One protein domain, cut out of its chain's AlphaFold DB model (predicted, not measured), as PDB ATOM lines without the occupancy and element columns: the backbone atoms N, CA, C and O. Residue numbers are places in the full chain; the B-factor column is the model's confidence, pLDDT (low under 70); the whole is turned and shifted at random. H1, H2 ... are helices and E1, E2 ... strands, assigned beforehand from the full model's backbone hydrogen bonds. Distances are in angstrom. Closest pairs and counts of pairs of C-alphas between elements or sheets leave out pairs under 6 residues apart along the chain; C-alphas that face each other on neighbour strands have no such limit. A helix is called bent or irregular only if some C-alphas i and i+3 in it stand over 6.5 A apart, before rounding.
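Overview. This is residues 151 to 286 of the 314 residues of the protein "Mitochondrial amidoxime-reducing component 1" of Colletotrichum trifolii (UniProt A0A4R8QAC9). One curled sheet of six strands folds back on itself like part of a barrel, the leaf E2 E1 facing the leaf E4 E3 E6 with E5 as hinge. Four short helices, H1, H2, H4 and H5, gather toward one end of the long axis, the long link of residues 264 to 279 lies toward the other, and H3 sits on the sheet. The printed part has 136 residues with five named helices and six named strands, in the order E1 H1 H2 E2 H3 E3 E4 H4 H5 E5 E6, and the mixed sheet runs E2 E1 E5 E4 E3 E6. The class is mixed, helices and strands, with under half of the residues in named elements; the whole is compact, with a radius of gyration of the C-alphas of 15.3 A and spans of 46 by 31 by 28 A.

Arrangement. Start at E1, residues 155 to 159, then pass H1, residues 160 to 167, and H2, residues 178 to 181, to E2, residues 185 to 187: a strand-helix-strand unit, two parallel neighbour strands with helices between, its crossover right-handed. Look for N 187 and O 158, 2.9 A apart, within hydrogen-bond range. H1 and H2 only graze the sheet. H3, residues 195 to 198, is on it at a height of 5.7 A. E3, residues 199 to 204, and E4, residues 209 to 217, form a hairpin, with N 210 and O 202 at 2.8 A. E4 bends by 55 degrees at residue 213 and is antiparallel to E5, residues 258 to 263, with N 262 and O 214 at 2.8 A. E5 is antiparallel to E1, with N 261 and O 157 at 2.8 A, and E6, residues 280 to 285, to E3, with N 203 and O 281 at 2.9 A. H4, residues 220 to 223, touches H2, the closest C-alphas being those of Lys 180 and Ile 222, 5.0 A apart. H4 also touches H5, residues 235 to 244, the closest C-alphas being those of Thr 223 and Gly 237, 4.5 A apart. In H1 every O i to N i+4 pair is within hydrogen-bond range, in H5 3 of 6; H2, H3 and H4 are too short for such a pair.

Along the chain. Find C-alpha 155 at (-5.063, -30.437, -33.338), where E1 begins and runs 13.4 A. E4 runs 22.8 A to C-alpha 217 at (-0.039, -32.625, -20.509). H5 spans 14.2 A and is irregular, C-alphas 237 and 240 being 7.5 A apart. E6 ends at C-alpha 285, (4.107, -15.643, -28.552).

Size, cuts and confidence. The C-alphas of Gly 172 and Gly 267, the two farthest apart, are 46.6 A apart. The printed part has no cut. The links H4 to H5, H5 to E5 and E5 to E6 are long. The mean pLDDT of the printed part is 95.7, and no printed residue is under 70.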
ATOM      1  N   ASP A 151      -9.376 -36.042 -27.873       88.69
ATOM      2  CA  ASP A 151      -9.412 -35.853 -26.410       88.69
ATOM      3  C   ASP A 151      -9.801 -34.438 -25.947       88.69
ATOM      4  O   ASP A 151     -10.734 -34.283 -25.154       88.69
ATOM      5  N   LEU A 152      -9.079 -33.406 -26.400       90.94
ATOM      6  CA  LEU A 152      -9.167 -32.057 -25.814       90.94
ATOM      7  C   LEU A 152      -9.143 -30.897 -26.823       90.94
ATOM      8  O   LEU A 152      -9.536 -29.790 -26.457       90.94
ATOM      9  N   ALA A 153      -8.698 -31.113 -28.064       95.12
ATOM     10  CA  ALA A 153      -8.578 -30.063 -29.079       95.12
ATOM     11  C   ALA A 153      -8.698 -30.620 -30.505       95.12
ATOM     12  O   ALA A 153      -8.675 -31.839 -30.691       95.12
ATOM     13  N   HIS A 154      -8.818 -29.730 -31.499       96.19
ATOM     14  CA  HIS A 154      -8.853 -30.119 -32.917       96.19
ATOM     15  C   HIS A 154      -7.509 -30.700 -33.361       96.19
ATOM     16  O   HIS A 154      -7.479 -31.712 -34.056       96.19
ATOM     17  N   TYR A 155      -6.412 -30.072 -32.927       97.56
ATOM     18  CA  TYR A 155      -5.063 -30.437 -33.338       97.56
ATOM     19  C   TYR A 155      -4.097 -30.467 -32.155       97.56
ATOM     20  O   TYR A 155      -4.196 -29.665 -31.222       97.56
ATOM     21  N   LEU A 156      -3.121 -31.366 -32.220       98.44
ATOM     22  CA  LEU A 156      -1.921 -31.345 -31.396       98.44
ATOM     23  C   LEU A 156      -0.716 -30.976 -32.266       98.44
ATOM     24  O   LEU A 156      -0.421 -31.656 -33.251       98.44
ATOM     25  N   VAL A 157      -0.018 -29.914 -31.870       98.56
ATOM     26  CA  VAL A 157       1.215 -29.442 -32.505       98.56
ATOM     27  C   VAL A 157       2.413 -29.800 -31.635       98.56
ATOM     28  O   VAL A 157       2.397 -29.557 -30.427       98.56
ATOM     29  N   VAL A 158       3.456 -30.349 -32.244       98.69
ATOM     30  CA  VAL A 158       4.748 -30.637 -31.599       98.69
ATOM     31  C   VAL A 158       5.887 -30.146 -32.487       98.69
ATOM     32  O   VAL A 158       5.670 -29.834 -33.660       98.69
ATOM     33  N   THR A 159       7.098 -30.086 -31.939       98.69
ATOM     34  CA  THR A 159       8.301 -29.722 -32.696       98.69
ATOM     35  C   THR A 159       9.276 -30.898 -32.799       98.69
ATOM     36  O   THR A 159       9.350 -31.746 -31.899       98.69
ATOM     37  N   GLU A 160      10.025 -30.970 -33.904       98.50
ATOM     38  CA  GLU A 160      11.125 -31.934 -34.051       98.50
ATOM     39  C   GLU A 160      12.199 -31.688 -32.987       98.50
ATOM     40  O   GLU A 160      12.710 -32.635 -32.398       98.50
ATOM     41  N   GLU A 161      12.468 -30.424 -32.653       98.56
ATOM     42  CA  GLU A 161      13.451 -30.026 -31.647       98.56
ATOM     43  C   GLU A 161      13.077 -30.529 -30.248       98.56
ATOM     44  O   GLU A 161      13.930 -31.041 -29.520       98.56
ATOM     45  N   SER A 162      11.798 -30.439 -29.869       98.69
ATOM     46  CA  SER A 162      11.314 -31.029 -28.620       98.69
ATOM     47  C   SER A 162      11.436 -32.546 -28.634       98.69
ATOM     48  O   SER A 162      11.889 -33.115 -27.645       98.69
ATOM     49  N   THR A 163      11.068 -33.207 -29.736       98.56
ATOM     50  CA  THR A 163      11.192 -34.669 -29.868       98.56
ATOM     51  C   THR A 163      12.649 -35.112 -29.748       98.56
ATOM     52  O   THR A 163      12.940 -36.031 -28.987       98.56
ATOM     53  N   ALA A 164      13.578 -34.417 -30.411       98.44
ATOM     54  CA  ALA A 164      15.012 -34.674 -30.320       98.44
ATOM     55  C   ALA A 164      15.534 -34.513 -28.886       98.44
ATOM     56  O   ALA A 164      16.339 -35.318 -28.423       98.44
ATOM     57  N   GLN A 165      15.028 -33.524 -28.145       98.38
ATOM     58  CA  GLN A 165      15.364 -33.363 -26.732       98.38
ATOM     59  C   GLN A 165      14.781 -34.481 -25.860       98.38
ATOM     60  O   GLN A 165      15.394 -34.847 -24.864       98.38
ATOM     61  N   VAL A 166      13.624 -35.054 -26.210       98.25
ATOM     62  CA  VAL A 166      13.145 -36.267 -25.528       98.25
ATOM     63  C   VAL A 166      14.059 -37.446 -25.833       98.25
ATOM     64  O   VAL A 166      14.437 -38.148 -24.900       98.25
ATOM     65  N   SER A 167      14.447 -37.635 -27.097       98.38
ATOM     66  CA  SER A 167      15.382 -38.687 -27.507       98.38
ATOM     67  C   SER A 167      16.703 -38.597 -26.747       98.38
ATOM     68  O   SER A 167      17.163 -39.605 -26.236       98.38
ATOM     69  N   SER A 168      17.264 -37.397 -26.556       97.69
ATOM     70  CA  SER A 168      18.530 -37.225 -25.821       97.69
ATOM     71  C   SER A 168      18.453 -37.538 -24.322       97.69
ATOM     72  O   SER A 168      19.477 -37.556 -23.643       97.69
ATOM     73  N   ARG A 169      17.249 -37.768 -23.781       97.12
ATOM     74  CA  ARG A 169      17.061 -38.253 -22.406       97.12
ATOM     75  C   ARG A 169      17.094 -39.774 -22.318       97.12
ATOM     76  O   ARG A 169      17.154 -40.275 -21.193       97.12
ATOM     77  N   LEU A 170      16.938 -40.473 -23.440       97.88
ATOM     78  CA  LEU A 170      16.912 -41.926 -23.487       97.88
ATOM     79  C   LEU A 170      18.337 -42.478 -23.456       97.88
ATOM     80  O   LEU A 170      19.263 -41.845 -23.958       97.88
ATOM     81  N   ASP A 171      18.507 -43.638 -22.835       96.25
ATOM     82  CA  ASP A 171      19.819 -44.268 -22.702       96.25
ATOM     83  C   ASP A 171      20.206 -45.027 -23.990       96.25
ATOM     84  O   ASP A 171      19.364 -45.652 -24.639       96.25
ATOM     85  N   GLY A 172      21.494 -45.005 -24.348       93.88
ATOM     86  CA  GLY A 172      22.021 -45.662 -25.552       93.88
ATOM     87  C   GLY A 172      21.610 -44.973 -26.858       93.88
ATOM     88  O   GLY A 172      21.357 -43.772 -26.882       93.88
ATOM     89  N   ASP A 173      21.519 -45.743 -27.944       93.31
ATOM     90  CA  ASP A 173      21.156 -45.248 -29.285       93.31
ATOM     91  C   ASP A 173      19.629 -45.191 -29.513       93.31
ATOM     92  O   ASP A 173      19.132 -45.278 -30.641       93.31
ATOM     93  N   LEU A 174      18.851 -45.084 -28.433       96.62
ATOM     94  CA  LEU A 174      17.395 -45.036 -28.502       96.62
ATOM     95  C   LEU A 174      16.910 -43.662 -28.976       96.62
ATOM     96  O   LEU A 174      17.377 -42.612 -28.539       96.62
ATOM     97  N   SER A 175      15.883 -43.669 -29.825       97.00
ATOM     98  CA  SER A 175      15.178 -42.464 -30.253       97.00
ATOM     99  C   SER A 175      13.708 -42.509 -29.846       97.00
ATOM    100  O   SER A 175      13.079 -43.571 -29.755       97.00
ATOM    101  N   MET A 176      13.156 -41.334 -29.553       96.94
ATOM    102  CA  MET A 176      11.744 -41.187 -29.255       96.94
ATOM    103  C   MET A 176      10.938 -41.134 -30.554       96.94
ATOM    104  O   MET A 176      11.115 -40.239 -31.377       96.94
ATOM    105  N   ASP A 177       9.996 -42.060 -30.694       96.94
ATOM    106  CA  ASP A 177       9.025 -42.059 -31.783       96.94
ATOM    107  C   ASP A 177       7.968 -40.966 -31.553       96.94
ATOM    108  O   ASP A 177       7.191 -41.005 -30.590       96.94
ATOM    109  N   VAL A 178       7.935 -39.982 -32.456       97.56
ATOM    110  CA  VAL A 178       7.020 -38.840 -32.382       97.56
ATOM    111  C   VAL A 178       5.545 -39.263 -32.433       97.56
ATOM    112  O   VAL A 178       4.689 -38.603 -31.835       97.56
ATOM    113  N   THR A 179       5.227 -40.390 -33.080       95.31
ATOM    114  CA  THR A 179       3.848 -40.879 -33.230       95.31
ATOM    115  C   THR A 179       3.228 -41.284 -31.891       95.31
ATOM    116  O   THR A 179       2.016 -41.142 -31.706       95.31
ATOM    117  N   LYS A 180       4.044 -41.644 -30.888       95.50
ATOM    118  CA  LYS A 180       3.587 -41.918 -29.512       95.50
ATOM    119  C   LYS A 180       2.972 -40.687 -28.842       95.50
ATOM    120  O   LYS A 180       2.128 -40.815 -27.952       95.50
ATOM    121  N   PHE A 181       3.337 -39.476 -29.279       96.25
ATOM    122  CA  PHE A 181       2.687 -38.249 -28.813       96.25
ATOM    123  C   PHE A 181       1.334 -37.989 -29.485       96.25
ATOM    124  O   PHE A 181       0.547 -37.204 -28.949       96.25
ATOM    125  N   ARG A 182       1.036 -38.694 -30.585       95.69
ATOM    126  CA  ARG A 182      -0.166 -38.568 -31.422       95.69
ATOM    127  C   ARG A 182      -0.397 -37.140 -31.951       95.69
ATOM    128  O   ARG A 182      -1.511 -36.630 -31.820       95.69
ATOM    129  N   PRO A 183       0.638 -36.447 -32.472       97.69
ATOM    130  CA  PRO A 183       0.454 -35.117 -33.034       97.69
ATOM    131  C   PRO A 183      -0.330 -35.176 -34.346       97.69
ATOM    132  O   PRO A 183      -0.297 -36.172 -35.061       97.69
ATOM    133  N   ASN A 184      -0.983 -34.070 -34.684       97.50
ATOM    134  CA  ASN A 184      -1.524 -33.843 -36.022       97.50
ATOM    135  C   ASN A 184      -0.542 -33.048 -36.885       97.50
ATOM    136  O   ASN A 184      -0.497 -33.234 -38.095       97.50
ATOM    137  N   VAL A 185       0.233 -32.152 -36.262       97.88
ATOM    138  CA  VAL A 185       1.199 -31.285 -36.942       97.88
ATOM    139  C   VAL A 185       2.546 -31.385 -36.234       97.88
ATOM    140  O   VAL A 185       2.646 -31.128 -35.033       97.88
ATOM    141  N   VAL A 186       3.583 -31.723 -36.993       98.44
ATOM    142  CA  VAL A 186       4.979 -31.680 -36.552       98.44
ATOM    143  C   VAL A 186       5.655 -30.518 -37.271       98.44
ATOM    144  O   VAL A 186       5.624 -30.441 -38.497       98.44
ATOM    145  N   VAL A 187       6.216 -29.582 -36.508       97.75
ATOM    146  CA  VAL A 187       6.916 -28.402 -37.032       97.75
ATOM    147  C   VAL A 187       8.417 -28.565 -36.816       97.75
ATOM    148  O   VAL A 187       8.845 -29.070 -35.783       97.75
ATOM    149  N   LYS A 188       9.216 -28.086 -37.768       97.31
ATOM    150  CA  LYS A 188      10.677 -28.005 -37.659       97.31
ATOM    151  C   LYS A 188      11.166 -26.572 -37.845       97.31
ATOM    152  O   LYS A 188      10.465 -25.751 -38.438       97.31
ATOM    153  N   GLY A 189      12.376 -26.280 -37.380       96.38
ATOM    154  CA  GLY A 189      12.985 -24.950 -37.417       96.38
ATOM    155  C   GLY A 189      12.642 -24.088 -36.199       96.38
ATOM    156  O   GLY A 189      12.692 -22.857 -36.275       96.38
ATOM    157  N   ALA A 190      12.257 -24.703 -35.080       95.50
ATOM    158  CA  ALA A 190      12.056 -23.982 -33.831       95.50
ATOM    159  C   ALA A 190      13.407 -23.512 -33.259       95.50
ATOM    160  O   ALA A 190      14.440 -24.148 -33.438       95.50
ATOM    161  N   ARG A 191      13.415 -22.393 -32.520       95.38
ATOM    162  CA  ARG A 191      14.655 -21.829 -31.936       95.38
ATOM    163  C   ARG A 191      15.312 -22.719 -30.871       95.38
ATOM    164  O   ARG A 191      16.417 -22.422 -30.435       95.38
ATOM    165  N   GLY A 192      14.613 -23.748 -30.405       97.12
ATOM    166  CA  GLY A 192      15.085 -24.681 -29.396       97.12
ATOM    167  C   GLY A 192      13.960 -25.602 -28.925       97.12
ATOM    168  O   GLY A 192      12.805 -25.414 -29.320       97.12
ATOM    169  N   PRO A 193      14.272 -26.581 -28.066       98.12
ATOM    170  CA  PRO A 193      13.273 -27.493 -27.535       98.12
ATOM    171  C   PRO A 193      12.283 -26.770 -26.617       98.12
ATOM    172  O   PRO A 193      12.644 -25.882 -25.842       98.12
ATOM    173  N   PHE A 194      11.027 -27.191 -26.689       98.25
ATOM    174  CA  PHE A 194       9.890 -26.751 -25.878       98.25
ATOM    175  C   PHE A 194       9.514 -25.275 -25.994       98.25
ATOM    176  O   PHE A 194       8.714 -24.775 -25.198       98.25
ATOM    177  N   VAL A 195      10.054 -24.547 -26.974       97.69
ATOM    178  CA  VAL A 195       9.666 -23.147 -27.204       97.69
ATOM    179  C   VAL A 195       8.195 -23.030 -27.616       97.69
ATOM    180  O   VAL A 195       7.583 -21.980 -27.402       97.69
ATOM    181  N   GLU A 196       7.599 -24.108 -28.136       97.75
ATOM    182  CA  GLU A 196       6.177 -24.182 -28.457       97.75
ATOM    183  C   GLU A 196       5.256 -24.051 -27.239       97.75
ATOM    184  O   GLU A 196       4.107 -23.638 -27.405       97.75
ATOM    185  N   ASP A 197       5.759 -24.268 -26.014       97.50
ATOM    186  CA  ASP A 197       5.033 -24.000 -24.760       97.50
ATOM    187  C   ASP A 197       4.472 -22.563 -24.705       97.50
ATOM    188  O   ASP A 197       3.477 -22.281 -24.025       97.50
ATOM    189  N   PHE A 198       5.153 -21.638 -25.389       97.06
ATOM    190  CA  PHE A 198       4.849 -20.212 -25.409       97.06
ATOM    191  C   PHE A 198       4.119 -19.782 -26.678       97.06
ATOM    192  O   PHE A 198       3.697 -18.631 -26.767       97.06
ATOM    193  N   TRP A 199       3.938 -20.653 -27.669       97.81
ATOM    194  CA  TRP A 199       3.252 -20.256 -28.892       97.81
ATOM    195  C   TRP A 199       1.764 -20.037 -28.609       97.81
ATOM    196  O   TRP A 199       1.068 -20.883 -28.040       97.81
ATOM    197  N   GLY A 200       1.285 -18.854 -28.985       95.38
ATOM    198  CA  GLY A 200      -0.115 -18.458 -28.896       95.38
ATOM    199  C   GLY A 200      -0.863 -18.602 -30.220       95.38
ATOM    200  O   GLY A 200      -2.087 -18.707 -30.201       95.38
ATOM    201  N   ARG A 201      -0.159 -18.595 -31.359       97.38
ATOM    202  CA  ARG A 201      -0.751 -18.780 -32.689       97.38
ATOM    203  C   ARG A 201       0.294 -19.194 -33.718       97.38
ATOM    204  O   ARG A 201       1.388 -18.624 -33.744       97.38
ATOM    205  N   LEU A 202      -0.093 -20.129 -34.578       98.00
ATOM    206  CA  LEU A 202       0.573 -20.411 -35.844       98.00
ATOM    207  C   LEU A 202      -0.265 -19.870 -36.999       98.00
ATOM    208  O   LEU A 202      -1.489 -19.979 -36.981       98.00
ATOM    209  N   THR A 203       0.404 -19.321 -38.004       97.50
ATOM    210  CA  THR A 203      -0.202 -18.973 -39.288       97.50
ATOM    211  C   THR A 203       0.542 -19.726 -40.379       97.50
ATOM    212  O   THR A 203       1.763 -19.600 -40.509       97.50
ATOM    213  N   PHE A 204      -0.193 -20.525 -41.140       96.31
ATOM    214  CA  PHE A 204       0.329 -21.290 -42.264       96.31
ATOM    215  C   PHE A 204       0.203 -20.482 -43.561       96.31
ATOM    216  O   PHE A 204      -0.544 -19.499 -43.639       96.31
ATOM    217  N   GLN A 205       0.940 -20.888 -44.597       91.00
ATOM    218  CA  GLN A 205       0.767 -20.329 -45.943       91.00
ATOM    219  C   GLN A 205      -0.716 -20.375 -46.369       91.00
ATOM    220  O   GLN A 205      -1.434 -21.301 -46.007       91.00
ATOM    221  N   GLY A 206      -1.189 -19.362 -47.096       88.62
ATOM    222  CA  GLY A 206      -2.616 -19.227 -47.426       88.62
ATOM    223  C   GLY A 206      -3.466 -18.582 -46.322       88.62
ATOM    224  O   GLY A 206      -4.675 -18.477 -46.480       88.62
ATOM    225  N   GLY A 207      -2.854 -18.121 -45.223       93.19
ATOM    226  CA  GLY A 207      -3.543 -17.338 -44.189       93.19
ATOM    227  C   GLY A 207      -4.331 -18.171 -43.177       93.19
ATOM    228  O   GLY A 207      -5.089 -17.611 -42.390       93.19
ATOM    229  N   ILE A 208      -4.145 -19.493 -43.165       96.25
ATOM    230  CA  ILE A 208      -4.795 -20.384 -42.198       96.25
ATOM    231  C   ILE A 208      -4.196 -20.119 -40.816       96.25
ATOM    232  O   ILE A 208      -3.015 -20.379 -40.574       96.25
ATOM    233  N   GLU A 209      -5.012 -19.602 -39.902       96.31
ATOM    234  CA  GLU A 209      -4.618 -19.354 -38.519       96.31
ATOM    235  C   GLU A 209      -5.045 -20.498 -37.598       96.31
ATOM    236  O   GLU A 209      -6.196 -20.931 -37.601       96.31
ATOM    237  N   MET A 210      -4.122 -20.927 -36.739       97.62
ATOM    238  CA  MET A 210      -4.358 -21.903 -35.683       97.62
ATOM    239  C   MET A 210      -3.951 -21.304 -34.332       97.62
ATOM    240  O   MET A 210      -2.767 -21.308 -33.967       97.62
ATOM    241  N   PRO A 211      -4.901 -20.748 -33.563       96.19
ATOM    242  CA  PRO A 211      -4.667 -20.383 -32.173       96.19
ATOM    243  C   PRO A 211      -4.260 -21.588 -31.327       96.19
ATOM    244  O   PRO A 211      -4.878 -22.651 -31.384       96.19
ATOM    245  N   LEU A 212      -3.229 -21.386 -30.509       96.50
ATOM    246  CA  LEU A 212      -2.635 -22.400 -29.646       96.50
ATOM    247  C   LEU A 212      -2.949 -22.074 -28.184       96.50
ATOM    248  O   LEU A 212      -2.366 -21.157 -27.592       96.50
ATOM    249  N   THR A 213      -3.904 -22.793 -27.602       93.94
ATOM    250  CA  THR A 213      -4.641 -22.323 -26.415       93.94
ATOM    251  C   THR A 213      -4.197 -22.964 -25.110       93.94
ATOM    252  O   THR A 213      -4.308 -22.335 -24.058       93.94
ATOM    253  N   ALA A 214      -3.645 -24.176 -25.151       94.62
ATOM    254  CA  ALA A 214      -3.234 -24.903 -23.956       94.62
ATOM    255  C   ALA A 214      -2.041 -25.827 -24.213       94.62
ATOM    256  O   ALA A 214      -1.796 -26.272 -25.333       94.62
ATOM    257  N   ASN A 215      -1.289 -26.099 -23.149       96.19
ATOM    258  CA  ASN A 215      -0.190 -27.052 -23.163       96.19
ATOM    259  C   ASN A 215      -0.762 -28.464 -23.046       96.19
ATOM    260  O   ASN A 215      -1.670 -28.703 -22.247       96.19
ATOM    261  N   CYS A 216      -0.234 -29.397 -23.834       95.81
ATOM    262  CA  CYS A 216      -0.648 -30.788 -23.767       95.81
ATOM    263  C   CYS A 216       0.114 -31.486 -22.641       95.81
ATOM    264  O   CYS A 216       1.304 -31.789 -22.761       95.81
ATOM    265  N   TYR A 217      -0.571 -31.730 -21.524       93.62
ATOM    266  CA  TYR A 217      -0.039 -32.625 -20.509       93.62
ATOM    267  C   TYR A 217      -0.101 -34.065 -21.021       93.62
ATOM    268  O   TYR A 217      -1.050 -34.476 -21.689       93.62
ATOM    269  N   ARG A 218       0.928 -34.849 -20.716       94.62
ATOM    270  CA  ARG A 218       1.073 -36.214 -21.211       94.62
ATOM    271  C   ARG A 218       0.667 -37.215 -20.147       94.62
ATOM    272  O   ARG A 218       1.104 -37.132 -18.998       94.62
ATOM    273  N   CYS A 219      -0.148 -38.179 -20.546       90.56
ATOM    274  CA  CYS A 219      -0.388 -39.399 -19.788       90.56
ATOM    275  C   CYS A 219       0.698 -40.443 -20.090       90.56
ATOM    276  O   CYS A 219       1.589 -40.216 -20.913       90.56
ATOM    277  N   GLN A 220       0.603 -41.601 -19.437       91.62
ATOM    278  CA  GLN A 220       1.541 -42.708 -19.617       91.62
ATOM    279  C   GLN A 220       1.470 -43.364 -21.002       91.62
ATOM    280  O   GLN A 220       2.357 -44.134 -21.330       91.62
ATOM    281  N   SER A 221       0.495 -43.034 -21.858       92.12
ATOM    282  CA  SER A 221       0.395 -43.649 -23.192       92.12
ATOM    283  C   SER A 221       1.651 -43.476 -24.051       92.12
ATOM    284  O   SER A 221       1.910 -44.299 -24.917       92.12
ATOM    285  N   ILE A 222       2.468 -42.453 -23.784       95.06
ATOM    286  CA  ILE A 222       3.726 -42.219 -24.506       95.06
ATOM    287  C   ILE A 222       4.804 -43.279 -24.225       95.06
ATOM    288  O   ILE A 222       5.800 -43.322 -24.940       95.06
ATOM    289  N   THR A 223       4.637 -44.111 -23.192       95.94
ATOM    290  CA  THR A 223       5.586 -45.181 -22.842       95.94
ATOM    291  C   THR A 223       5.309 -46.473 -23.603       95.94
ATOM    292  O   THR A 223       6.071 -47.424 -23.456       95.94
ATOM    293  N   VAL A 224       4.212 -46.539 -24.368       95.31
ATOM    294  CA  VAL A 224       3.773 -47.768 -25.031       95.31
ATOM    295  C   VAL A 224       4.784 -48.246 -26.067       95.31
ATOM    296  O   VAL A 224       5.418 -47.448 -26.758       95.31
ATOM    297  N   ASP A 225       4.927 -49.554 -26.178       94.69
ATOM    298  CA  ASP A 225       5.579 -50.253 -27.267       94.69
ATOM    299  C   ASP A 225       4.502 -50.823 -28.197       94.69
ATOM    300  O   ASP A 225       3.643 -51.598 -27.772       94.69
ATOM    301  N   PHE A 226       4.536 -50.403 -29.463       93.31
ATOM    302  CA  PHE A 226       3.558 -50.804 -30.473       93.31
ATOM    303  C   PHE A 226       3.641 -52.289 -30.831       93.31
ATOM    304  O   PHE A 226       2.644 -52.835 -31.286       93.31
ATOM    305  N   ALA A 227       4.776 -52.951 -30.581       93.06
ATOM    306  CA  ALA A 227       4.912 -54.385 -30.822       93.06
ATOM    307  C   ALA A 227       4.258 -55.230 -29.718       93.06
ATOM    308  O   ALA A 227       3.793 -56.335 -29.973       93.06
ATOM    309  N   THR A 228       4.224 -54.725 -28.480       93.44
ATOM    310  CA  THR A 228       3.792 -55.519 -27.317       93.44
ATOM    311  C   THR A 228       2.482 -55.048 -26.702       93.44
ATOM    312  O   THR A 228       1.883 -55.788 -25.925       93.44
ATOM    313  N   GLY A 229       2.018 -53.831 -27.007       92.88
ATOM    314  CA  GLY A 229       0.819 -53.260 -26.389       92.88
ATOM    315  C   GLY A 229       0.997 -52.947 -24.901       92.88
ATOM    316  O   GLY A 229       0.019 -52.820 -24.167       92.88
ATOM    317  N   LYS A 230       2.243 -52.836 -24.430       93.31
ATOM    318  CA  LYS A 230       2.614 -52.573 -23.032       93.31
ATOM    319  C   LYS A 230       3.537 -51.375 -22.938       93.31
ATOM    320  O   LYS A 230       3.966 -50.840 -23.949       93.31
ATOM    321  N   ALA A 231       3.874 -50.948 -21.723       94.88
ATOM    322  CA  ALA A 231       5.025 -50.068 -21.558       94.88
ATOM    323  C   ALA A 231       6.284 -50.768 -22.103       94.88
ATOM    324  O   ALA A 231       6.485 -51.952 -21.829       94.88
ATOM    325  N   ALA A 232       7.102 -50.047 -22.871       95.81
ATOM    326  CA  ALA A 232       8.342 -50.589 -23.412       95.81
ATOM    327  C   ALA A 232       9.247 -51.103 -22.280       95.81
ATOM    328  O   ALA A 232       9.351 -50.468 -21.230       95.81
ATOM    329  N   ALA A 233       9.888 -52.251 -22.502       95.75
ATOM    330  CA  ALA A 233      10.756 -52.883 -21.505       95.75
ATOM    331  C   ALA A 233      12.119 -52.182 -21.359       95.75
ATOM    332  O   ALA A 233      12.799 -52.359 -20.351       95.75
ATOM    333  N   ASP A 234      12.513 -51.394 -22.360       96.56
ATOM    334  CA  ASP A 234      13.711 -50.564 -22.329       96.56
ATOM    335  C   ASP A 234      13.427 -49.157 -21.771       96.56
ATOM    336  O   ASP A 234      12.340 -48.843 -21.275       96.56
ATOM    337  N   ASP A 235      14.417 -48.273 -21.862       97.31
ATOM    338  CA  ASP A 235      14.341 -46.931 -21.294       97.31
ATOM    339  C   ASP A 235      13.258 -46.032 -21.939       97.31
ATOM    340  O   ASP A 235      12.807 -45.057 -21.328       97.31
ATOM    341  N   ARG A 236      12.703 -46.397 -23.110       97.19
ATOM    342  CA  ARG A 236      11.515 -45.721 -23.672       97.19
ATOM    343  C   ARG A 236      10.301 -45.876 -22.755       97.19
ATOM    344  O   ARG A 236       9.473 -44.967 -22.689       97.19
ATOM    345  N   GLY A 237      10.219 -46.963 -21.985       96.44
ATOM    346  CA  GLY A 237       9.193 -47.172 -20.959       96.44
ATOM    347  C   GLY A 237       9.259 -46.137 -19.831       96.44
ATOM    348  O   GLY A 237       8.261 -45.841 -19.175       96.44
ATOM    349  N   MET A 238      10.424 -45.510 -19.650       97.12
ATOM    350  CA  MET A 238      10.701 -44.532 -18.601       97.12
ATOM    351  C   MET A 238      10.543 -43.080 -19.066       97.12
ATOM    352  O   MET A 238      10.638 -42.162 -18.241       97.12
ATOM    353  N   VAL A 239      10.235 -42.842 -20.348       97.44
ATOM    354  CA  VAL A 239      10.178 -41.496 -20.945       97.44
ATOM    355  C   VAL A 239       9.248 -40.545 -20.185       97.44
ATOM    356  O   VAL A 239       9.602 -39.392 -19.930       97.44
ATOM    357  N   TRP A 240       8.090 -41.028 -19.718       96.94
ATOM    358  CA  TRP A 240       7.150 -40.215 -18.940       96.94
ATOM    359  C   TRP A 240       7.751 -39.753 -17.605       96.94
ATOM    360  O   TRP A 240       7.589 -38.594 -17.204       96.94
ATOM    361  N   LYS A 241       8.502 -40.631 -16.927       97.00
ATOM    362  CA  LYS A 241       9.214 -40.306 -15.684       97.00
ATOM    363  C   LYS A 241      10.368 -39.341 -15.957       97.00
ATOM    364  O   LYS A 241      10.557 -38.400 -15.190       97.00
ATOM    365  N   LYS A 242      11.113 -39.540 -17.051       97.81
ATOM    366  CA  LYS A 242      12.226 -38.664 -17.449       97.81
ATOM    367  C   LYS A 242      11.751 -37.256 -17.813       97.81
ATOM    368  O   LYS A 242      12.376 -36.292 -17.382       97.81
ATOM    369  N   LEU A 243      10.625 -37.119 -18.513       97.94
ATOM    370  CA  LEU A 243       9.981 -35.820 -18.755       97.94
ATOM    371  C   LEU A 243       9.439 -35.205 -17.460       97.94
ATOM    372  O   LEU A 243       9.541 -34.004 -17.251       97.94
ATOM    373  N   SER A 244       8.889 -36.012 -16.552       97.12
ATOM    374  CA  SER A 244       8.320 -35.514 -15.291       97.12
ATOM    375  C   SER A 244       9.315 -34.797 -14.372       97.12
ATOM    376  O   SER A 244       8.869 -34.076 -13.482       97.12
ATOM    377  N   LYS A 245      10.630 -34.977 -14.569       97.12
ATOM    378  CA  LYS A 245      11.675 -34.325 -13.763       97.12
ATOM    379  C   LYS A 245      11.640 -32.795 -13.867       97.12
ATOM    380  O   LYS A 245      11.880 -32.119 -12.876       97.12
ATOM    381  N   ASP A 246      11.325 -32.262 -15.043       96.56
ATOM    382  CA  ASP A 246      11.431 -30.830 -15.366       96.56
ATOM    383  C   ASP A 246      10.268 -30.308 -16.230       96.56
ATOM    384  O   ASP A 246      10.087 -29.099 -16.352       96.56
ATOM    385  N   ARG A 247       9.444 -31.189 -16.818       97.56
ATOM    386  CA  ARG A 247       8.342 -30.799 -17.718       97.56
ATOM    387  C   ARG A 247       6.984 -30.664 -17.041       97.56
ATOM    388  O   ARG A 247       5.999 -30.410 -17.728       97.56
ATOM    389  N   ARG A 248       6.886 -30.759 -15.713       96.44
ATOM    390  CA  ARG A 248       5.663 -30.422 -14.951       96.44
ATOM    391  C   ARG A 248       5.509 -28.903 -14.812       96.44
ATOM    392  O   ARG A 248       5.557 -28.345 -13.722       96.44
ATOM    393  N   VAL A 249       5.397 -28.227 -15.954       95.62
ATOM    394  CA  VAL A 249       5.503 -26.763 -16.074       95.62
ATOM    395  C   VAL A 249       4.156 -26.045 -16.160       95.62
ATOM    396  O   VAL A 249       4.118 -24.816 -16.122       95.62
ATOM    397  N   ASP A 250       3.052 -26.785 -16.295       93.94
ATOM    398  CA  ASP A 250       1.700 -26.225 -16.305       93.94
ATOM    399  C   ASP A 250       1.107 -26.250 -14.889       93.94
ATOM    400  O   ASP A 250       0.955 -27.310 -14.278       93.94
ATOM    401  N   LYS A 251       0.744 -25.073 -14.371       91.50
ATOM    402  CA  LYS A 251       0.193 -24.912 -13.016       91.50
ATOM    403  C   LYS A 251      -1.152 -25.629 -12.828       91.50
ATOM    404  O   LYS A 251      -1.468 -26.025 -11.710       91.50
ATOM    405  N   GLY A 252      -1.925 -25.803 -13.900       88.75
ATOM    406  CA  GLY A 252      -3.230 -26.467 -13.893       88.75
ATOM    407  C   GLY A 252      -3.139 -27.986 -14.039       88.75
ATOM    408  O   GLY A 252      -4.053 -28.697 -13.637       88.75
ATOM    409  N   ALA A 253      -2.016 -28.499 -14.550       89.81
ATOM    410  CA  ALA A 253      -1.738 -29.927 -14.710       89.81
ATOM    411  C   ALA A 253      -0.449 -30.335 -13.967       89.81
ATOM    412  O   ALA A 253       0.415 -31.022 -14.507       89.81
ATOM    413  N   ARG A 254      -0.333 -29.921 -12.698       91.88
ATOM    414  CA  ARG A 254       0.906 -29.958 -11.890       91.88
ATOM    415  C   ARG A 254       1.600 -31.322 -11.739       91.88
ATOM    416  O   ARG A 254       2.764 -31.375 -11.356       91.88
ATOM    417  N   TYR A 255       0.901 -32.423 -12.001       91.38
ATOM    418  CA  TYR A 255       1.425 -33.784 -11.828       91.38
ATOM    419  C   TYR A 255       1.878 -34.448 -13.129       91.38
ATOM    420  O   TYR A 255       2.520 -35.498 -13.084       91.38
ATOM    421  N   SER A 256       1.583 -33.834 -14.272       93.88
ATOM    422  CA  SER A 256       1.820 -34.425 -15.582       93.88
ATOM    423  C   SER A 256       2.832 -33.590 -16.366       93.88
ATOM    424  O   SER A 256       2.746 -32.360 -16.365       93.88
ATOM    425  N   PRO A 257       3.811 -34.222 -17.034       97.19
ATOM    426  CA  PRO A 257       4.743 -33.500 -17.880       97.19
ATOM    427  C   PRO A 257       4.035 -32.932 -19.113       97.19
ATOM    428  O   PRO A 257       3.085 -33.525 -19.616       97.19
ATOM    429  N   VAL A 258       4.522 -31.807 -19.626       97.69
ATOM    430  CA  VAL A 258       4.013 -31.138 -20.827       97.69
ATOM    431  C   VAL A 258       4.865 -31.483 -22.041       97.69
ATOM    432  O   VAL A 258       6.091 -31.320 -22.016       97.69
ATOM    433  N   PHE A 259       4.196 -31.875 -23.125       98.25
ATOM    434  CA  PHE A 259       4.791 -32.022 -24.448       98.25
ATOM    435  C   PHE A 259       3.760 -31.702 -25.533       98.25
ATOM    436  O   PHE A 259       2.739 -32.384 -25.647       98.25
ATOM    437  N   GLY A 260       4.046 -30.687 -26.346       97.94
ATOM    438  CA  GLY A 260       3.161 -30.232 -27.409       97.94
ATOM    439  C   GLY A 260       2.077 -29.255 -26.959       97.94
ATOM    440  O   GLY A 260       1.888 -28.951 -25.775       97.94
ATOM    441  N   ARG A 261       1.350 -28.747 -27.950       97.38
ATOM    442  CA  ARG A 261       0.461 -27.598 -27.831       97.38
ATOM    443  C   ARG A 261      -0.870 -27.870 -28.526       97.38
ATOM    444  O   ARG A 261      -0.900 -28.279 -29.683       97.38
ATOM    445  N   TYR A 262      -1.969 -27.638 -27.817       97.88
ATOM    446  CA  TYR A 262      -3.315 -27.799 -28.354       97.88
ATOM    447  C   TYR A 262      -3.695 -26.622 -29.246       97.88
ATOM    448  O   TYR A 262      -3.598 -25.464 -28.827       97.88
ATOM    449  N   GLY A 263      -4.148 -26.942 -30.456       97.00
ATOM    450  CA  GLY A 263      -4.577 -26.000 -31.475       97.00
ATOM    451  C   GLY A 263      -6.044 -26.157 -31.855       97.00
ATOM    452  O   GLY A 263      -6.603 -27.256 -31.836       97.00
ATOM    453  N   PHE A 264      -6.650 -25.032 -32.226       96.69
ATOM    454  CA  PHE A 264      -8.009 -24.954 -32.749       96.69
ATOM    455  C   PHE A 264      -7.997 -24.231 -34.095       96.69
ATOM    456  O   PHE A 264      -7.256 -23.271 -34.267       96.69
ATOM    457  N   CYS A 265      -8.841 -24.681 -35.019       94.62
ATOM    458  CA  CYS A 265      -9.181 -23.964 -36.248       94.62
ATOM    459  C   CYS A 265     -10.695 -23.743 -36.271       94.62
ATOM    460  O   CYS A 265     -11.450 -24.639 -35.888       94.62
ATOM    461  N   PHE A 266     -11.114 -22.557 -36.697       93.31
ATOM    462  CA  PHE A 266     -12.503 -22.099 -36.755       93.31
ATOM    463  C   PHE A 266     -12.606 -20.926 -37.744       93.31
ATOM    464  O   PHE A 266     -11.587 -20.420 -38.221       93.31
ATOM    465  N   GLY A 267     -13.826 -20.471 -38.041       91.06
ATOM    466  CA  GLY A 267     -14.046 -19.343 -38.947       91.06
ATOM    467  C   GLY A 267     -13.447 -19.601 -40.332       91.06
ATOM    468  O   GLY A 267     -13.664 -20.660 -40.914       91.06
ATOM    469  N   THR A 268     -12.649 -18.659 -40.838       90.81
ATOM    470  CA  THR A 268     -12.036 -18.729 -42.178       90.81
ATOM    471  C   THR A 268     -11.006 -19.847 -42.346       90.81
ATOM    472  O   THR A 268     -10.655 -20.175 -43.474       90.81
ATOM    473  N   ALA A 269     -10.524 -20.451 -41.256       92.69
ATOM    474  CA  ALA A 269      -9.619 -21.597 -41.323       92.69
ATOM    475  C   ALA A 269     -10.345 -22.919 -41.645       92.69
ATOM    476  O   ALA A 269      -9.694 -23.904 -41.997       92.69
ATOM    477  N   VAL A 270     -11.675 -22.977 -41.501       91.44
ATOM    478  CA  VAL A 270     -12.464 -24.188 -41.778       91.44
ATOM    479  C   VAL A 270     -12.461 -24.478 -43.279       91.44
ATOM    480  O   VAL A 270     -12.679 -23.584 -44.089       91.44
ATOM    481  N   GLY A 271     -12.203 -25.735 -43.647       90.19
ATOM    482  CA  GLY A 271     -12.038 -26.151 -45.046       90.19
ATOM    483  C   GLY A 271     -10.654 -25.841 -45.632       90.19
ATOM    484  O   GLY A 271     -10.367 -26.240 -46.757       90.19
ATOM    485  N   GLY A 272      -9.777 -25.173 -44.875       92.12
ATOM    486  CA  GLY A 272      -8.387 -24.966 -45.264       92.12
ATOM    487  C   GLY A 272      -7.613 -26.283 -45.350       92.12
ATOM    488  O   GLY A 272      -7.823 -27.196 -44.554       92.12
ATOM    489  N   THR A 273      -6.687 -26.366 -46.306       93.25
ATOM    490  CA  THR A 273      -5.814 -27.532 -46.501       93.25
ATOM    491  C   THR A 273      -4.388 -27.191 -46.090       93.25
ATOM    492  O   THR A 273      -3.869 -26.136 -46.455       93.25
ATOM    493  N   LEU A 274      -3.758 -28.094 -45.336       93.50
ATOM    494  CA  LEU A 274      -2.338 -28.033 -45.000       93.50
ATOM    495  C   LEU A 274      -1.604 -29.184 -45.687       93.50
ATOM    496  O   LEU A 274      -2.119 -30.300 -45.730       93.50
ATOM    497  N   ALA A 275      -0.397 -28.922 -46.182       93.44
ATOM    498  CA  ALA A 275       0.451 -29.921 -46.825       93.44
ATOM    499  C   ALA A 275       1.819 -30.029 -46.142       93.44
ATOM    500  O   ALA A 275       2.352 -29.057 -45.598       93.44
ATOM    501  N   VAL A 276       2.422 -31.218 -46.196       95.81
ATOM    502  CA  VAL A 276       3.804 -31.420 -45.740       95.81
ATOM    503  C   VAL A 276       4.746 -30.535 -46.562       95.81
ATOM    504  O   VAL A 276       4.598 -30.403 -47.773       95.81
ATOM    505  N   GLY A 277       5.713 -29.909 -45.888       95.56
ATOM    506  CA  GLY A 277       6.652 -28.962 -46.502       95.56
ATOM    507  C   GLY A 277       6.156 -27.513 -46.537       95.56
ATOM    508  O   GLY A 277       6.953 -26.609 -46.784       95.56
ATOM    509  N   GLN A 278       4.882 -27.261 -46.226       95.06
ATOM    510  CA  GLN A 278       4.342 -25.908 -46.117       95.06
ATOM    511  C   GLN A 278       4.982 -25.137 -44.957       95.06
ATOM    512  O   GLN A 278       5.202 -25.663 -43.865       95.06
ATOM    513  N   SER A 279       5.244 -23.849 -45.181       95.06
ATOM    514  CA  SER A 279       5.783 -22.972 -44.142       95.06
ATOM    515  C   SER A 279       4.720 -22.599 -43.105       95.06
ATOM    516  O   SER A 279       3.591 -22.236 -43.448       95.06
ATOM    517  N   ALA A 280       5.123 -22.606 -41.834       95.75
ATOM    518  CA  ALA A 280       4.347 -22.099 -40.709       95.75
ATOM    519  C   ALA A 280       5.135 -20.999 -39.989       95.75
ATOM    520  O   ALA A 280       6.345 -21.110 -39.790       95.75
ATOM    521  N   ARG A 281       4.449 -19.932 -39.578       97.31
ATOM    522  CA  ARG A 281       5.034 -18.836 -38.801       97.31
ATOM    523  C   ARG A 281       4.358 -18.744 -37.446       97.31
ATOM    524  O   ARG A 281       3.133 -18.727 -37.358       97.31
ATOM    525  N   VAL A 282       5.156 -18.593 -36.395       97.62
ATOM    526  CA  VAL A 282       4.644 -18.198 -35.081       97.62
ATOM    527  C   VAL A 282       4.278 -16.718 -35.139       97.62
ATOM    528  O   VAL A 282       5.155 -15.856 -35.160       97.62
ATOM    529  N   THR A 283       2.984 -16.415 -35.202       96.75
ATOM    530  CA  THR A 283       2.464 -15.039 -35.303       96.75
ATOM    531  C   THR A 283       2.070 -14.455 -33.954       96.75
ATOM    532  O   THR A 283       1.858 -13.250 -33.834       96.75
ATOM    533  N   ARG A 284       2.022 -15.284 -32.905       95.44
ATOM    534  CA  ARG A 284       1.834 -14.830 -31.526       95.44
ATOM    535  C   ARG A 284       2.640 -15.685 -30.559       95.44
ATOM    536  O   ARG A 284       2.505 -16.908 -30.559       95.44
ATOM    537  N   VAL A 285       3.397 -15.029 -29.683       95.56
ATOM    538  CA  VAL A 285       4.107 -15.643 -28.552       95.56
ATOM    539  C   VAL A 285       3.524 -15.085 -27.255       95.56
ATOM    540  O   VAL A 285       3.285 -13.885 -27.132       95.56
ATOM    541  N   ASN A 286       3.246 -15.960 -26.298       93.44
ATOM    542  CA  ASN A 286       2.768 -15.606 -24.970       93.44
ATOM    543  C   ASN A 286       3.953 -15.208 -24.081       93.44
ATOM    544  O   ASN A 286       4.995 -15.858 -24.113       93.44
TER     545      ASN A 286